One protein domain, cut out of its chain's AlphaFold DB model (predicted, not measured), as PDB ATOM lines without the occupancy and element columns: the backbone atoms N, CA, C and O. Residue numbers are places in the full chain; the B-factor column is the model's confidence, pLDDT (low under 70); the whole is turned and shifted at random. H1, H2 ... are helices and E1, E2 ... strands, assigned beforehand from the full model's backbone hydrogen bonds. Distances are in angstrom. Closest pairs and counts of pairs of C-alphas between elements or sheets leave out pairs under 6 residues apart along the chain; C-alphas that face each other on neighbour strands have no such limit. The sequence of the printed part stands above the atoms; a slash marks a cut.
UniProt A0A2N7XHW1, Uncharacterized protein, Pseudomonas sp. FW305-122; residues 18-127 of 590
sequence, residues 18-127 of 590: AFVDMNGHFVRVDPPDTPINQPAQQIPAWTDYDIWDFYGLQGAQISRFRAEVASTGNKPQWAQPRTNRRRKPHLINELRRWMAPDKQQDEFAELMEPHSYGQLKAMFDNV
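AT A GLANCE: This is residues 18 to 127 of the 590 residues of an uncharacterized protein of Pseudomonas sp. FW305-122 (UniProt A0A2N7XHW1). Picture two loosely joined lobes: the first holds a small strand hairpin, E1 and E2, beside H1, with H2 set crosswise to H1; the second holds H3, with H4 crossing it and H5 packed along it. A long loop, residues 30 to 47, leads from the hairpin to H1, and another, residues 73 to 87, joins the lobes. Look for 110 printed residues with two named strands and then five named helices, in the order E1, E2, H1, H2, H3, H4, H5; the class is mostly helix, and the two-strand sheet, E1 - E2, is antiparallel. The whole is compact, with a radius of gyration of the C-alphas of 13.9 A and spans of 40 by 34 by 25 A.

HOW THE PARTS SIT: Begin at E1, residues 18 to 20, and E2, residues 26 to 29, an antiparallel hairpin at 142 degrees; N 19 and O 27 are 3.0 A apart and N 27 and O 19 are 2.8 A apart, both within hydrogen-bond range. Go on to H1, residues 48 to 55: its closest C-alpha to E1 is that of Tyr 49, 6.8 A from that of Phe 19. H2, residues 60 to 72, only just touches H1, with 3 pairs of C-alphas within 8 A, made by its residue 62 alone; the closest C-alphas are those of Asp 48 and Ile 62, 6.9 A apart, and the lines are about perpendicular at 85 degrees. H3, residues 88 to 99, is apart from H2, and is close to H1 but not clearly touching, the closest C-alphas being those of Phe 54 and His 90, 7.9 A apart. H4, residues 105 to 112, touches H3 about perpendicular at 80 degrees, closest at the C-alphas of Ile 92 and Ala 109, 6.1 A apart. H5, residues 117 to 125, touches H3 at a shallow tilt of 31 degrees, the same way, closest at the C-alphas of Lys 88 and Tyr 117, 5.5 A apart. In H1, H2, H3, H4 and H5 every O i to N i+4 pair is within hydrogen-bond range.

IN THESE COORDINATES: Find C-alpha 18 at (-0.888, 23.171, 76.524), where E1 begins. H2, the longest helix, runs 18.0 A from C-alpha 60 at (-7.434, 23.906, 89.494) to C-alpha 72; H3 runs 16.1 A from C-alpha 88 to C-alpha 99. H5 runs 12.0 A and ends at C-alpha 125, at (10.814, 26.813, 101.926).

THE WHOLE: The two C-alphas farthest apart, those of Pro 31 and Pro 114, are 39.9 A apart. The printed part has no cut; its links E2 to H1 and H2 to H3 are long, and the others are tight. The mean pLDDT of the printed part is 79.7; look for values under 70 at residues 22 to 25, 32 to 42, 44 and 106.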
ATOM      1  N   ALA A  18      -2.280  23.583  76.455       76.44
ATOM      2  CA  ALA A  18      -0.888  23.171  76.524       76.44
ATOM      3  C   ALA A  18       0.008  24.365  76.858       76.44
ATOM      4  O   ALA A  18      -0.267  25.483  76.422       76.44
ATOM      5  N   PHE A  19       1.089  24.104  77.587       76.12
ATOM      6  CA  PHE A  19       2.213  25.027  77.736       76.12
ATOM      7  C   PHE A  19       3.401  24.537  76.918       76.12
ATOM      8  O   PHE A  19       3.516  23.346  76.643       76.12
ATOM      9  N   VAL A  20       4.281  25.453  76.529       70.00
ATOM     10  CA  VAL A  20       5.516  25.130  75.804       70.00
ATOM     11  C   VAL A  20       6.621  24.881  76.826       70.00
ATOM     12  O   VAL A  20       6.913  25.763  77.618       70.00
ATOM     13  N   ASP A  21       7.220  23.695  76.869       70.25
ATOM     14  CA  ASP A  21       8.343  23.438  77.776       70.25
ATOM     15  C   ASP A  21       9.644  24.119  77.317       70.25
ATOM     16  O   ASP A  21       9.720  24.738  76.258       70.25
ATOM     17  N   MET A  22      10.706  23.999  78.120       52.06
ATOM     18  CA  MET A  22      12.013  24.603  77.817       52.06
ATOM     19  C   MET A  22      12.697  24.058  76.553       52.06
ATOM     20  O   MET A  22      13.689  24.633  76.124       52.06
ATOM     21  N   ASN A  23      12.192  22.960  75.987       54.31
ATOM     22  CA  ASN A  23      12.672  22.370  74.740       54.31
ATOM     23  C   ASN A  23      11.771  22.753  73.552       54.31
ATOM     24  O   ASN A  23      11.946  22.228  72.456       54.31
ATOM     25  N   GLY A  24      10.783  23.631  73.763       56.84
ATOM     26  CA  GLY A  24       9.834  24.047  72.734       56.84
ATOM     27  C   GLY A  24       8.676  23.068  72.509       56.84
ATOM     28  O   GLY A  24       7.893  23.262  71.579       56.84
ATOM     29  N   HIS A  25       8.525  22.026  73.334       62.06
ATOM     30  CA  HIS A  25       7.466  21.034  73.156       62.06
ATOM     31  C   HIS A  25       6.171  21.442  73.857       62.06
ATOM     32  O   HIS A  25       6.167  21.854  75.015       62.06
ATOM     33  N   PHE A  26       5.037  21.251  73.179       71.19
ATOM     34  CA  PHE A  26       3.723  21.444  73.786       71.19
ATOM     35  C   PHE A  26       3.400  20.308  74.758       71.19
ATOM     36  O   PHE A  26       3.158  19.168  74.361       71.19
ATOM     37  N   VAL A  27       3.331  20.640  76.040       75.19
ATOM     38  CA  VAL A  27       2.892  19.747  77.105       75.19
ATOM     39  C   VAL A  27       1.431  20.040  77.397       75.19
ATOM     40  O   VAL A  27       1.086  21.128  77.859       75.19
ATOM     41  N   ARG A  28       0.565  19.060  77.123       79.75
ATOM     42  CA  ARG A  28      -0.865  19.151  77.432       79.75
ATOM     43  C   ARG A  28      -1.066  19.384  78.931       79.75
ATOM     44  O   ARG A  28      -0.492  18.667  79.746       79.75
ATOM     45  N   VAL A  29      -1.921  20.342  79.263       80.12
ATOM     46  CA  VAL A  29      -2.320  20.683  80.628       80.12
ATOM     47  C   VAL A  29      -3.832  20.682  80.785       80.12
ATOM     48  O   VAL A  29      -4.588  20.744  79.811       80.12
ATOM     49  N   ASP A  30      -4.265  20.603  82.037       79.81
ATOM     50  CA  ASP A  30      -5.668  20.753  82.393       79.81
ATOM     51  C   ASP A  30      -6.153  22.184  82.105       79.81
ATOM     52  O   ASP A  30      -5.373  23.136  82.235       79.81
ATOM     53  N   PRO A  31      -7.427  22.355  81.705       71.06
ATOM     54  CA  PRO A  31      -7.997  23.667  81.422       71.06
ATOM     55  C   PRO A  31      -7.878  24.594  82.643       71.06
ATOM     56  O   PRO A  31      -8.169  24.157  83.760       71.06
ATOM     57  N   PRO A  32      -7.460  25.859  82.463       66.44
ATOM     58  CA  PRO A  32      -7.419  26.823  83.551       66.44
ATOM     59  C   PRO A  32      -8.825  27.368  83.849       66.44
ATOM     60  O   PRO A  32      -9.635  27.550  82.938       66.44
ATOM     61  N   ASP A  33      -9.100  27.690  85.116       63.72
ATOM     62  CA  ASP A  33     -10.360  28.334  85.528       63.72
ATOM     63  C   ASP A  33     -10.396  29.840  85.170       63.72
ATOM     64  O   ASP A  33     -11.440  30.487  85.255       63.72
ATOM     65  N   THR A  34      -9.253  30.410  84.765       59.62
ATOM     66  CA  THR A  34      -9.060  31.819  84.372       59.62
ATOM     67  C   THR A  34      -8.239  31.939  83.077       59.62
ATOM     68  O   THR A  34      -7.527  31.001  82.724       59.62
ATOM     69  N   PRO A  35      -8.278  33.073  82.344       57.81
ATOM     70  CA  PRO A  35      -7.462  33.259  81.141       57.81
ATOM     71  C   PRO A  35      -5.951  33.121  81.407       57.81
ATOM     72  O   PRO A  35      -5.378  33.871  82.193       57.81
ATOM     73  N   ILE A  36      -5.305  32.203  80.681       56.00
ATOM     74  CA  ILE A  36      -3.925  31.725  80.910       56.00
ATOM     75  C   ILE A  36      -2.828  32.795  80.707       56.00
ATOM     76  O   ILE A  36      -1.716  32.667  81.216       56.00
ATOM     77  N   ASN A  37      -3.155  33.867  79.975       52.50
ATOM     78  CA  ASN A  37      -2.232  34.925  79.545       52.50
ATOM     79  C   ASN A  37      -2.356  36.223  80.362       52.50
ATOM     80  O   ASN A  37      -1.860  37.260  79.926       52.50
ATOM     81  N   GLN A  38      -3.047  36.209  81.507       52.31
ATOM     82  CA  GLN A  38      -3.191  37.402  82.344       52.31
ATOM     83  C   GLN A  38      -2.619  37.179  83.755       52.31
ATOM     84  O   GLN A  38      -2.939  36.174  84.403       52.31
ATOM     85  N   PRO A  39      -1.778  38.101  84.268       53.97
ATOM     86  CA  PRO A  39      -1.377  38.073  85.671       53.97
ATOM     87  C   PRO A  39      -2.622  38.200  86.562       53.97
ATOM     88  O   PRO A  39      -3.529  38.983  86.274       53.97
ATOM     89  N   ALA A  40      -2.700  37.413  87.642       55.16
ATOM     90  CA  ALA A  40      -3.814  37.531  88.587       55.16
ATOM     91  C   ALA A  40      -3.798  38.914  89.244       55.16
ATOM     92  O   ALA A  40      -2.747  39.367  89.693       55.16
ATOM     93  N   GLN A  41      -4.980  39.516  89.427       54.47
ATOM     94  CA  GLN A  41      -5.148  40.772  90.175       54.47
ATOM     95  C   GLN A  41      -4.537  40.735  91.590       54.47
ATOM     96  O   GLN A  41      -4.248  41.788  92.147       54.47
ATOM     97  N   GLN A  42      -4.355  39.544  92.176       56.09
ATOM     98  CA  GLN A  42      -3.908  39.363  93.561       56.09
ATOM     99  C   GLN A  42      -2.423  38.975  93.710       56.09
ATOM    100  O   GLN A  42      -1.849  39.243  94.759       56.09
ATOM    101  N   ILE A  43      -1.785  38.380  92.686       70.06
ATOM    102  CA  ILE A  43      -0.351  38.021  92.699       70.06
ATOM    103  C   ILE A  43       0.312  38.326  91.337       70.06
ATOM    104  O   ILE A  43       0.604  37.417  90.561       70.06
ATOM    105  N   PRO A  44       0.567  39.607  91.008       65.56
ATOM    106  CA  PRO A  44       0.974  40.013  89.658       65.56
ATOM    107  C   PRO A  44       2.363  39.510  89.231       65.56
ATOM    108  O   PRO A  44       2.701  39.590  88.054       65.56
ATOM    109  N   ALA A  45       3.163  38.983  90.163       73.19
ATOM    110  CA  ALA A  45       4.519  38.505  89.903       73.19
ATOM    111  C   ALA A  45       4.595  37.133  89.195       73.19
ATOM    112  O   ALA A  45       5.689  36.730  88.797       73.19
ATOM    113  N   TRP A  46       3.466  36.429  89.018       81.25
ATOM    114  CA  TRP A  46       3.404  35.135  88.327       81.25
ATOM    115  C   TRP A  46       2.353  35.106  87.212       81.25
ATOM    116  O   TRP A  46       1.201  35.511  87.395       81.25
ATOM    117  N   THR A  47       2.733  34.519  86.077       80.75
ATOM    118  CA  THR A  47       1.798  33.988  85.075       80.75
ATOM    119  C   THR A  47       1.451  32.521  85.370       80.75
ATOM    120  O   THR A  47       2.119  31.860  86.169       80.75
ATOM    121  N   ASP A  48       0.414  31.970  84.725       77.62
ATOM    122  CA  ASP A  48       0.106  30.531  84.843       77.62
ATOM    123  C   ASP A  48       1.238  29.663  84.289       77.62
ATOM    124  O   ASP A  48       1.537  28.601  84.838       77.62
ATOM    125  N   TYR A  49       1.916  30.164  83.255       80.88
ATOM    126  CA  TYR A  49       3.112  29.543  82.711       80.88
ATOM    127  C   TYR A  49       4.232  29.456  83.750       80.88
ATOM    128  O   TYR A  49       4.841  28.404  83.894       80.88
ATOM    129  N   ASP A  50       4.473  30.519  84.519       84.25
ATOM    130  CA  ASP A  50       5.526  30.533  85.541       84.25
ATOM    131  C   ASP A  50       5.274  29.510  86.652       84.25
ATOM    132  O   ASP A  50       6.193  28.823  87.104       84.25
ATOM    133  N   ILE A  51       4.013  29.393  87.078       87.00
ATOM    134  CA  ILE A  51       3.601  28.440  88.112       87.00
ATOM    135  C   ILE A  51       3.723  27.005  87.579       87.00
ATOM    136  O   ILE A  51       4.237  26.121  88.271       87.00
ATOM    137  N   TRP A  52       3.302  26.767  86.338       87.69
ATOM    138  CA  TRP A  52       3.454  25.468  85.690       87.69
ATOM    139  C   TRP A  52       4.922  25.094  85.456       87.69
ATOM    140  O   TRP A  52       5.330  23.970  85.758       87.69
ATOM    141  N   ASP A  53       5.734  26.014  84.944       85.38
ATOM    142  CA  ASP A  53       7.125  25.749  84.595       85.38
ATOM    143  C   ASP A  53       7.943  25.388  85.838       85.38
ATOM    144  O   ASP A  53       8.716  24.426  85.819       85.38
ATOM    145  N   PHE A  54       7.726  26.115  86.938       87.44
ATOM    146  CA  PHE A  54       8.498  25.944  88.159       87.44
ATOM    147  C   PHE A  54       7.982  24.806  89.058       87.44
ATOM    148  O   PHE A  54       8.767  23.963  89.510       87.44
ATOM    149  N   TYR A  55       6.667  24.742  89.298       90.88
ATOM    150  CA  TYR A  55       6.049  23.794  90.240       90.88
ATOM    151  C   TYR A  55       5.387  22.590  89.562       90.88
ATOM    152  O   TYR A  55       5.098  21.592  90.218       90.88
ATOM    153  N   GLY A  56       5.136  22.651  88.253       86.44
ATOM    154  CA  GLY A  56       4.424  21.600  87.526       86.44
ATOM    155  C   GLY A  56       2.929  21.527  87.793       86.44
ATOM    156  O   GLY A  56       2.327  20.503  87.486       86.44
ATOM    157  N   LEU A  57       2.343  22.581  88.361       89.25
ATOM    158  CA  LEU A  57       0.912  22.658  88.645       89.25
ATOM    159  C   LEU A  57       0.124  23.004  87.378       89.25
ATOM    160  O   LEU A  57       0.624  23.712  86.508       89.25
ATOM    161  N   GLN A  58      -1.119  22.532  87.294       87.19
ATOM    162  CA  GLN A  58      -2.018  22.799  86.167       87.19
ATOM    163  C   GLN A  58      -3.484  22.911  86.612       87.19
ATOM    164  O   GLN A  58      -3.851  22.432  87.688       87.19
ATOM    165  N   GLY A  59      -4.317  23.560  85.790       82.25
ATOM    166  CA  GLY A  59      -5.755  23.729  86.036       82.25
ATOM    167  C   GLY A  59      -6.074  24.239  87.447       82.25
ATOM    168  O   GLY A  59      -5.453  25.185  87.936       82.25
ATOM    169  N   ALA A  60      -6.987  23.554  88.142       80.56
ATOM    170  CA  ALA A  60      -7.434  23.906  89.494       80.56
ATOM    171  C   ALA A  60      -6.305  23.980  90.547       80.56
ATOM    172  O   ALA A  60      -6.460  24.643  91.576       80.56
ATOM    173  N   GLN A  61      -5.151  23.335  90.320       84.38
ATOM    174  CA  GLN A  61      -4.001  23.457  91.225       84.38
ATOM    175  C   GLN A  61      -3.374  24.854  91.165       84.38
ATOM    176  O   GLN A  61      -2.946  25.365  92.196       84.38
ATOM    177  N   ILE A  62      -3.357  25.496  89.993       86.31
ATOM    178  CA  ILE A  62      -2.893  26.881  89.852       86.31
ATOM    179  C   ILE A  62      -3.870  27.823  90.565       86.31
ATOM    180  O   ILE A  62      -3.440  28.683  91.337       86.31
ATOM    181  N   SER A  63      -5.180  27.610  90.394       83.50
ATOM    182  CA  SER A  63      -6.231  28.363  91.093       83.50
ATOM    183  C   SER A  63      -6.083  28.258  92.617       83.50
ATOM    184  O   SER A  63      -6.106  29.267  93.324       83.50
ATOM    185  N   ARG A  64      -5.845  27.043  93.131       86.06
ATOM    186  CA  ARG A  64      -5.596  26.795  94.559       86.06
ATOM    187  C   ARG A  64      -4.312  27.464  95.048       86.06
ATOM    188  O   ARG A  64      -4.335  28.076  96.111       86.06
ATOM    189  N   PHE A  65      -3.217  27.358  94.291       89.00
ATOM    190  CA  PHE A  65      -1.952  28.019  94.618       89.00
ATOM    191  C   PHE A  65      -2.171  29.525  94.780       89.00
ATOM    192  O   PHE A  65      -1.837  30.086  95.817       89.00
ATOM    193  N   ARG A  66      -2.828  30.162  93.805       84.19
ATOM    194  CA  ARG A  66      -3.140  31.597  93.826       84.19
ATOM    195  C   ARG A  66      -3.962  31.998  95.048       84.19
ATOM    196  O   ARG A  66      -3.584  32.936  95.742       84.19
ATOM    197  N   ALA A  67      -5.050  31.279  95.325       82.38
ATOM    198  CA  ALA A  67      -5.919  31.565  96.465       82.38
ATOM    199  C   ALA A  67      -5.178  31.434  97.806       82.38
ATOM    200  O   ALA A  67      -5.312  32.286  98.685       82.38
ATOM    201  N   GLU A  68      -4.355  30.394  97.956       87.19
ATOM    202  CA  GLU A  68      -3.590  30.155  99.178       87.19
ATOM    203  C   GLU A  68      -2.511  31.227  99.381       87.19
ATOM    204  O   GLU A  68      -2.432  31.799 100.468       87.19
ATOM    205  N   VAL A  69      -1.759  31.589  98.333       88.19
ATOM    206  CA  VAL A  69      -0.764  32.674  98.390       88.19
ATOM    207  C   VAL A  69      -1.422  34.020  98.685       88.19
ATOM    208  O   VAL A  69      -0.937  34.753  99.541       88.19
ATOM    209  N   ALA A  70      -2.547  34.333  98.039       83.31
ATOM    210  CA  ALA A  70      -3.285  35.570  98.288       83.31
ATOM    211  C   ALA A  70      -3.820  35.650  99.730       83.31
ATOM    212  O   ALA A  70      -3.800  36.720 100.334       83.31
ATOM    213  N   SER A  71      -4.272  34.525 100.294       80.38
ATOM    214  CA  SER A  71      -4.821  34.476 101.657       80.38
ATOM    215  C   SER A  71      -3.763  34.449 102.763       80.38
ATOM    216  O   SER A  71      -3.976  35.024 103.828       80.38
ATOM    217  N   THR A  72      -2.635  33.770 102.539       85.06
ATOM    218  CA  THR A  72      -1.638  33.498 103.586       85.06
ATOM    219  C   THR A  72      -0.381  34.345 103.444       85.06
ATOM    220  O   THR A  72       0.367  34.476 104.408       85.06
ATOM    221  N   GLY A  73      -0.114  34.875 102.247       84.94
ATOM    222  CA  GLY A  73       1.154  35.509 101.902       84.94
ATOM    223  C   GLY A  73       2.347  34.550 101.896       84.94
ATOM    224  O   GLY A  73       3.465  35.004 101.700       84.94
ATOM    225  N   ASN A  74       2.149  33.246 102.102       85.75
ATOM    226  CA  ASN A  74       3.225  32.266 102.241       85.75
ATOM    227  C   ASN A  74       3.257  31.309 101.050       85.75
ATOM    228  O   ASN A  74       2.227  31.031 100.429       85.75
ATOM    229  N   LYS A  75       4.433  30.731 100.775       89.75
ATOM    230  CA  LYS A  75       4.542  29.615  99.830       89.75
ATOM    231  C   LYS A  75       3.720  28.412 100.314       89.75
ATOM    232  O   LYS A  75       3.988  27.906 101.409       89.75
ATOM    233  N   PRO A  76       2.803  27.870  99.491       91.25
ATOM    234  CA  PRO A  76       2.105  26.637  99.809       91.25
ATOM    235  C   PRO A  76       3.104  25.495 100.004       91.25
ATOM    236  O   PRO A  76       3.980  25.249  99.166       91.25
ATOM    237  N   GLN A  77       2.993  24.774 101.117       88.50
ATOM    238  CA  GLN A  77       3.940  23.697 101.440       88.50
ATOM    239  C   GLN A  77       3.770  22.479 100.522       88.50
ATOM    240  O   GLN A  77       4.725  21.745 100.266       88.50
ATOM    241  N   TRP A  78       2.575  22.300  99.960       89.62
ATOM    242  CA  TRP A  78       2.290  21.252  98.983       89.62
ATOM    243  C   TRP A  78       2.829  21.571  97.576       89.62
ATOM    244  O   TRP A  78       2.981  20.655  96.770       89.62
ATOM    245  N   ALA A  79       3.159  22.835  97.278       90.75
ATOM    246  CA  ALA A  79       3.734  23.244  95.997       90.75
ATOM    247  C   ALA A  79       5.266  23.124  96.037       90.75
ATOM    248  O   ALA A  79       5.973  23.937  96.649       90.75
ATOM    249  N   GLN A  80       5.778  22.075  95.393       89.56
ATOM    250  CA  GLN A  80       7.200  21.735  95.369       89.56
ATOM    251  C   GLN A  80       7.798  21.953  93.971       89.56
ATOM    252  O   GLN A  80       7.123  21.661  92.984       89.56
ATOM    253  N   PRO A  81       9.056  22.418  93.853       88.44
ATOM    254  CA  PRO A  81       9.687  22.606  92.552       88.44
ATOM    255  C   PRO A  81       9.875  21.278  91.814       88.44
ATOM    256  O   PRO A  81      10.270  20.264  92.421       88.44
ATOM    257  N   ARG A  82       9.694  21.310  90.488       84.25
ATOM    258  CA  ARG A  82      10.048  20.196  89.597       84.25
ATOM    259  C   ARG A  82      11.524  19.834  89.745       84.25
ATOM    260  O   ARG A  82      12.363  20.696  89.998       84.25
ATOM    261  N   THR A  83      11.872  18.564  89.541       75.00
ATOM    262  CA  THR A  83      13.249  18.062  89.714       75.00
ATOM    263  C   THR A  83      14.278  18.850  88.898       75.00
ATOM    264  O   THR A  83      15.336  19.199  89.412       75.00
ATOM    265  N   ASN A  84      13.949  19.216  87.659       71.50
ATOM    266  CA  ASN A  84      14.789  20.029  86.773       71.50
ATOM    267  C   ASN A  84      14.849  21.524  87.149       71.50
ATOM    268  O   ASN A  84      15.739  22.233  86.689       71.50
ATOM    269  N   ARG A  85      13.952  22.002  88.018       79.88
ATOM    270  CA  ARG A  85      13.921  23.375  88.546       79.88
ATOM    271  C   ARG A  85      14.589  23.508  89.920       79.88
ATOM    272  O   ARG A  85      14.729  24.610  90.438       79.88
ATOM    273  N   ARG A  86      15.120  22.411  90.470       80.56
ATOM    274  CA  ARG A  86      15.938  22.362  91.701       80.56
ATOM    275  C   ARG A  86      17.403  22.731  91.442       80.56
ATOM    276  O   ARG A  86      18.317  22.014  91.836       80.56
ATOM    277  N   ARG A  87      17.637  23.845  90.744       78.38
ATOM    278  CA  ARG A  87      18.980  24.395  90.487       78.38
ATOM    279  C   ARG A  87      19.061  25.831  90.999       78.38
ATOM    280  O   ARG A  87      18.052  26.535  91.009       78.38
ATOM    281  N   LYS A  88      20.265  26.268  91.390       78.50
ATOM    282  CA  LYS A  88      20.534  27.602  91.967       78.50
ATOM    283  C   LYS A  88      19.907  28.752  91.144       78.50
ATOM    284  O   LYS A  88      19.157  29.521  91.739       78.50
ATOM    285  N   PRO A  89      20.063  28.832  89.805       79.38
ATOM    286  CA  PRO A  89      19.494  29.937  89.019       79.38
ATOM    287  C   PRO A  89      17.959  29.991  89.033       79.38
ATOM    288  O   PRO A  89      17.365  31.066  89.067       79.38
ATOM    289  N   HIS A  90      17.306  28.826  89.039       84.81
ATOM    290  CA  HIS A  90      15.847  28.741  89.054       84.81
ATOM    291  C   HIS A  90      15.280  29.166  90.413       84.81
ATOM    292  O   HIS A  90      14.315  29.925  90.451       84.81
ATOM    293  N   LEU A  91      15.907  28.744  91.519       88.81
ATOM    294  CA  LEU A  91      15.520  29.193  92.861       88.81
ATOM    295  C   LEU A  91      15.709  30.698  93.042       88.81
ATOM    296  O   LEU A  91      14.848  31.333  93.636       88.81
ATOM    297  N   ILE A  92      16.795  31.274  92.521       86.12
ATOM    298  CA  ILE A  92      17.036  32.722  92.571       86.12
ATOM    299  C   ILE A  92      15.925  33.481  91.840       86.12
ATOM    300  O   ILE A  92      15.348  34.414  92.397       86.12
ATOM    301  N   ASN A  93      15.585  33.064  90.618       86.62
ATOM    302  CA  ASN A  93      14.527  33.722  89.853       86.62
ATOM    303  C   ASN A  93      13.155  33.594  90.534       86.62
ATOM    304  O   ASN A  93      12.372  34.540  90.530       86.62
ATOM    305  N   GLU A  94      12.870  32.452  91.157       91.81
ATOM    306  CA  GLU A  94      11.617  32.268  91.886       91.81
ATOM    307  C   GLU A  94      11.584  33.084  93.189       91.81
ATOM    308  O   GLU A  94      10.599  33.762  93.472       91.81
ATOM    309  N   LEU A  95      12.680  33.115  93.952       90.88
ATOM    310  CA  LEU A  95      12.827  33.951  95.148       90.88
ATOM    311  C   LEU A  95      12.668  35.445  94.843       90.88
ATOM    312  O   LEU A  95      12.124  36.174  95.671       90.88
ATOM    313  N   ARG A  96      13.075  35.894  93.648       91.75
ATOM    314  CA  ARG A  96      12.827  37.264  93.178       91.75
ATOM    315  C   ARG A  96      11.337  37.563  93.126       91.75
ATOM    316  O   ARG A  96      10.907  38.572  93.670       91.75
ATOM    317  N   ARG A  97      10.543  36.675  92.520       87.62
ATOM    318  CA  ARG A  97       9.084  36.852  92.399       87.62
ATOM    319  C   ARG A  97       8.402  36.936  93.763       87.62
ATOM    320  O   ARG A  97       7.455  37.699  93.920       87.62
ATOM    321  N   TRP A  98       8.925  36.210  94.750       89.25
ATOM    322  CA  TRP A  98       8.445  36.258  96.128       89.25
ATOM    323  C   TRP A  98       8.851  37.525  96.891       89.25
ATOM    324  O   TRP A  98       8.010  38.144  97.543       89.25
ATOM    325  N   MET A  99      10.129  37.909  96.834       86.62
ATOM    326  CA  MET A  99      10.701  38.890  97.766       86.62
ATOM    327  C   MET A  99      10.911  40.282  97.163       86.62
ATOM    328  O   MET A  99      10.901  41.267  97.901       86.62
ATOM    329  N   ALA A 100      11.120  40.380  95.854       84.81
ATOM    330  CA  ALA A 100      11.429  41.633  95.167       84.81
ATOM    331  C   ALA A 100      11.008  41.572  93.685       84.81
ATOM    332  O   ALA A 100      11.865  41.572  92.795       84.81
ATOM    333  N   PRO A 101       9.698  41.464  93.391       81.25
ATOM    334  CA  PRO A 101       9.207  41.336  92.017       81.25
ATOM    335  C   PRO A 101       9.519  42.565  91.145       81.25
ATOM    336  O   PRO A 101       9.567  42.451  89.922       81.25
ATOM    337  N   ASP A 102       9.756  43.711  91.779       79.31
ATOM    338  CA  ASP A 102      10.146  44.997  91.201       79.31
ATOM    339  C   ASP A 102      11.644  45.099  90.868       79.31
ATOM    340  O   ASP A 102      12.032  45.929  90.046       79.31
ATOM    341  N   LYS A 103      12.491  44.246  91.459       78.00
ATOM    342  CA  LYS A 103      13.923  44.212  91.141       78.00
ATOM    343  C   LYS A 103      14.185  43.516  89.816       78.00
ATOM    344  O   LYS A 103      13.575  42.488  89.494       78.00
ATOM    345  N   GLN A 104      15.155  44.045  89.072       78.25
ATOM    346  CA  GLN A 104      15.635  43.398  87.857       78.25
ATOM    347  C   GLN A 104      16.237  42.029  88.181       78.25
ATOM    348  O   GLN A 104      16.794  41.814  89.260       78.25
ATOM    349  N   GLN A 105      16.093  41.082  87.251       73.69
ATOM    350  CA  GLN A 105      16.528  39.700  87.473       73.69
ATOM    351  C   GLN A 105      18.016  39.618  87.814       73.69
ATOM    352  O   GLN A 105      18.375  38.892  88.736       73.69
ATOM    353  N   ASP A 106      18.847  40.378  87.106       66.31
ATOM    354  CA  ASP A 106      20.298  40.346  87.280       66.31
ATOM    355  C   ASP A 106      20.715  41.016  88.605       66.31
ATOM    356  O   ASP A 106      21.486  40.435  89.361       66.31
ATOM    357  N   GLU A 107      20.090  42.140  88.978       74.25
ATOM    358  CA  GLU A 107      20.315  42.819  90.269       74.25
ATOM    359  C   GLU A 107      19.979  41.908  91.464       74.25
ATOM    360  O   GLU A 107      20.710  41.827  92.452       74.25
ATOM    361  N   PHE A 108      18.859  41.185  91.382       82.94
ATOM    362  CA  PHE A 108      18.483  40.234  92.423       82.94
ATOM    363  C   PHE A 108      19.369  38.982  92.408       82.94
ATOM    364  O   PHE A 108      19.642  38.406  93.461       82.94
ATOM    365  N   ALA A 109      19.828  38.548  91.232       76.19
ATOM    366  CA  ALA A 109      20.727  37.408  91.114       76.19
ATOM    367  C   ALA A 109      22.102  37.690  91.726       76.19
ATOM    368  O   ALA A 109      22.611  36.826  92.434       76.19
ATOM    369  N   GLU A 110      22.647  38.893  91.539       79.31
ATOM    370  CA  GLU A 110      23.880  39.345  92.193       79.31
ATOM    371  C   GLU A 110      23.738  39.371  93.719       79.31
ATOM    372  O   GLU A 110      24.596  38.853  94.432       79.31
ATOM    373  N   LEU A 111      22.613  39.880  94.234       84.38
ATOM    374  CA  LEU A 111      22.330  39.893  95.674       84.38
ATOM    375  C   LEU A 111      22.286  38.479  96.280       84.38
ATOM    376  O   LEU A 111      22.654  38.265  97.436       84.38
ATOM    377  N   MET A 112      21.812  37.510  95.500       87.25
ATOM    378  CA  MET A 112      21.597  36.132  95.939       87.25
ATOM    379  C   MET A 112      22.757  35.197  95.577       87.25
ATOM    380  O   MET A 112      22.764  34.050  96.028       87.25
ATOM    381  N   GLU A 113      23.753  35.677  94.827       79.50
ATOM    382  CA  GLU A 113      24.936  34.923  94.399       79.50
ATOM    383  C   GLU A 113      25.688  34.296  95.588       79.50
ATOM    384  O   GLU A 113      25.886  33.077  95.556       79.50
ATOM    385  N   PRO A 114      25.980  35.018  96.692       87.75
ATOM    386  CA  PRO A 114      26.785  34.466  97.787       87.75
ATOM    387  C   PRO A 114      26.126  33.291  98.526       87.75
ATOM    388  O   PRO A 114      26.770  32.605  99.320       87.75
ATOM    389  N   HIS A 115      24.829  33.052  98.305       90.44
ATOM    390  CA  HIS A 115      24.083  31.997  98.974       90.44
ATOM    391  C   HIS A 115      24.270  30.653  98.256       90.44
ATOM    392  O   HIS A 115      24.044  30.502  97.051       90.44
ATOM    393  N   SER A 116      24.622  29.622  99.020       89.88
ATOM    394  CA  SER A 116      24.609  28.237  98.547       89.88
ATOM    395  C   SER A 116      23.187  27.779  98.204       89.88
ATOM    396  O   SER A 116      22.192  28.301  98.714       89.88
ATOM    397  N   TYR A 117      23.073  26.727  97.390       85.94
ATOM    398  CA  TYR A 117      21.775  26.123  97.073       85.94
ATOM    399  C   TYR A 117      20.984  25.726  98.334       85.94
ATOM    400  O   TYR A 117      19.778  25.945  98.391       85.94
ATOM    401  N   GLY A 118      21.652  25.179  99.358       86.62
ATOM    402  CA  GLY A 118      21.008  24.802 100.620       86.62
ATOM    403  C   GLY A 118      20.414  26.000 101.366       86.62
ATOM    404  O   GLY A 118      19.291  25.916 101.858       86.62
ATOM    405  N   GLN A 119      21.124  27.134 101.379       89.06
ATOM    406  CA  GLN A 119      20.633  28.384 101.967       89.06
ATOM    407  C   GLN A 119      19.447  28.947 101.179       89.06
ATOM    408  O   GLN A 119      18.413  29.245 101.770       89.06
ATOM    409  N   LEU A 120      19.546  29.007  99.848       89.81
ATOM    410  CA  LEU A 120      18.451  29.465  98.986       89.81
ATOM    411  C   LEU A 120      17.212  28.578  99.110       89.81
ATOM    412  O   LEU A 120      16.093  29.079  99.145       89.81
ATOM    413  N   LYS A 121      17.397  27.260  99.222       91.00
ATOM    414  CA  LYS A 121      16.298  26.325  99.463       91.00
ATOM    415  C   LYS A 121      15.630  26.593 100.814       91.00
ATOM    416  O   LYS A 121      14.409  26.643 100.870       91.00
ATOM    417  N   ALA A 122      16.403  26.803 101.880       90.44
ATOM    418  CA  ALA A 122      15.855  27.118 103.199       90.44
ATOM    419  C   ALA A 122      15.088  28.455 103.214       90.44
ATOM    420  O   ALA A 122      14.036  28.552 103.849       90.44
ATOM    421  N   MET A 123      15.582  29.459 102.478       90.69
ATOM    422  CA  MET A 123      14.876  30.727 102.255       90.69
ATOM    423  C   MET A 123      13.571  30.497 101.491       90.69
ATOM    424  O   MET A 123      12.527  30.992 101.896       90.69
ATOM    425  N   PHE A 124      13.619  29.703 100.422       91.38
ATOM    426  CA  PHE A 124      12.467  29.393  99.582       91.38
ATOM    427  C   PHE A 124      11.385  28.579 100.307       91.38
ATOM    428  O   PHE A 124      10.197  28.827 100.117       91.38
ATOM    429  N   ASP A 125      11.765  27.637 101.171       88.38
ATOM    430  CA  ASP A 125      10.814  26.813 101.926       88.38
ATOM    431  C   ASP A 125       9.945  27.651 102.887       88.38
ATOM    432  O   ASP A 125       8.805  27.272 103.170       88.38
ATOM    433  N   ASN A 126      10.454  28.810 103.326       87.12
ATOM    434  CA  ASN A 126       9.819  29.707 104.299       87.12
ATOM    435  C   ASN A 126       9.514  31.106 103.733       87.12
ATOM    436  O   ASN A 126       9.297  32.046 104.498       87.12
ATOM    437  N   VAL A 127       9.539  31.268 102.408       89.56
ATOM    438  CA  VAL A 127       9.428  32.589 101.784       89.56
ATOM    439  C   VAL A 127       8.015  33.166 101.919       89.56
ATOM    440  O   VAL A 127       7.012  32.451 101.800       89.56
TER     441      VAL A 127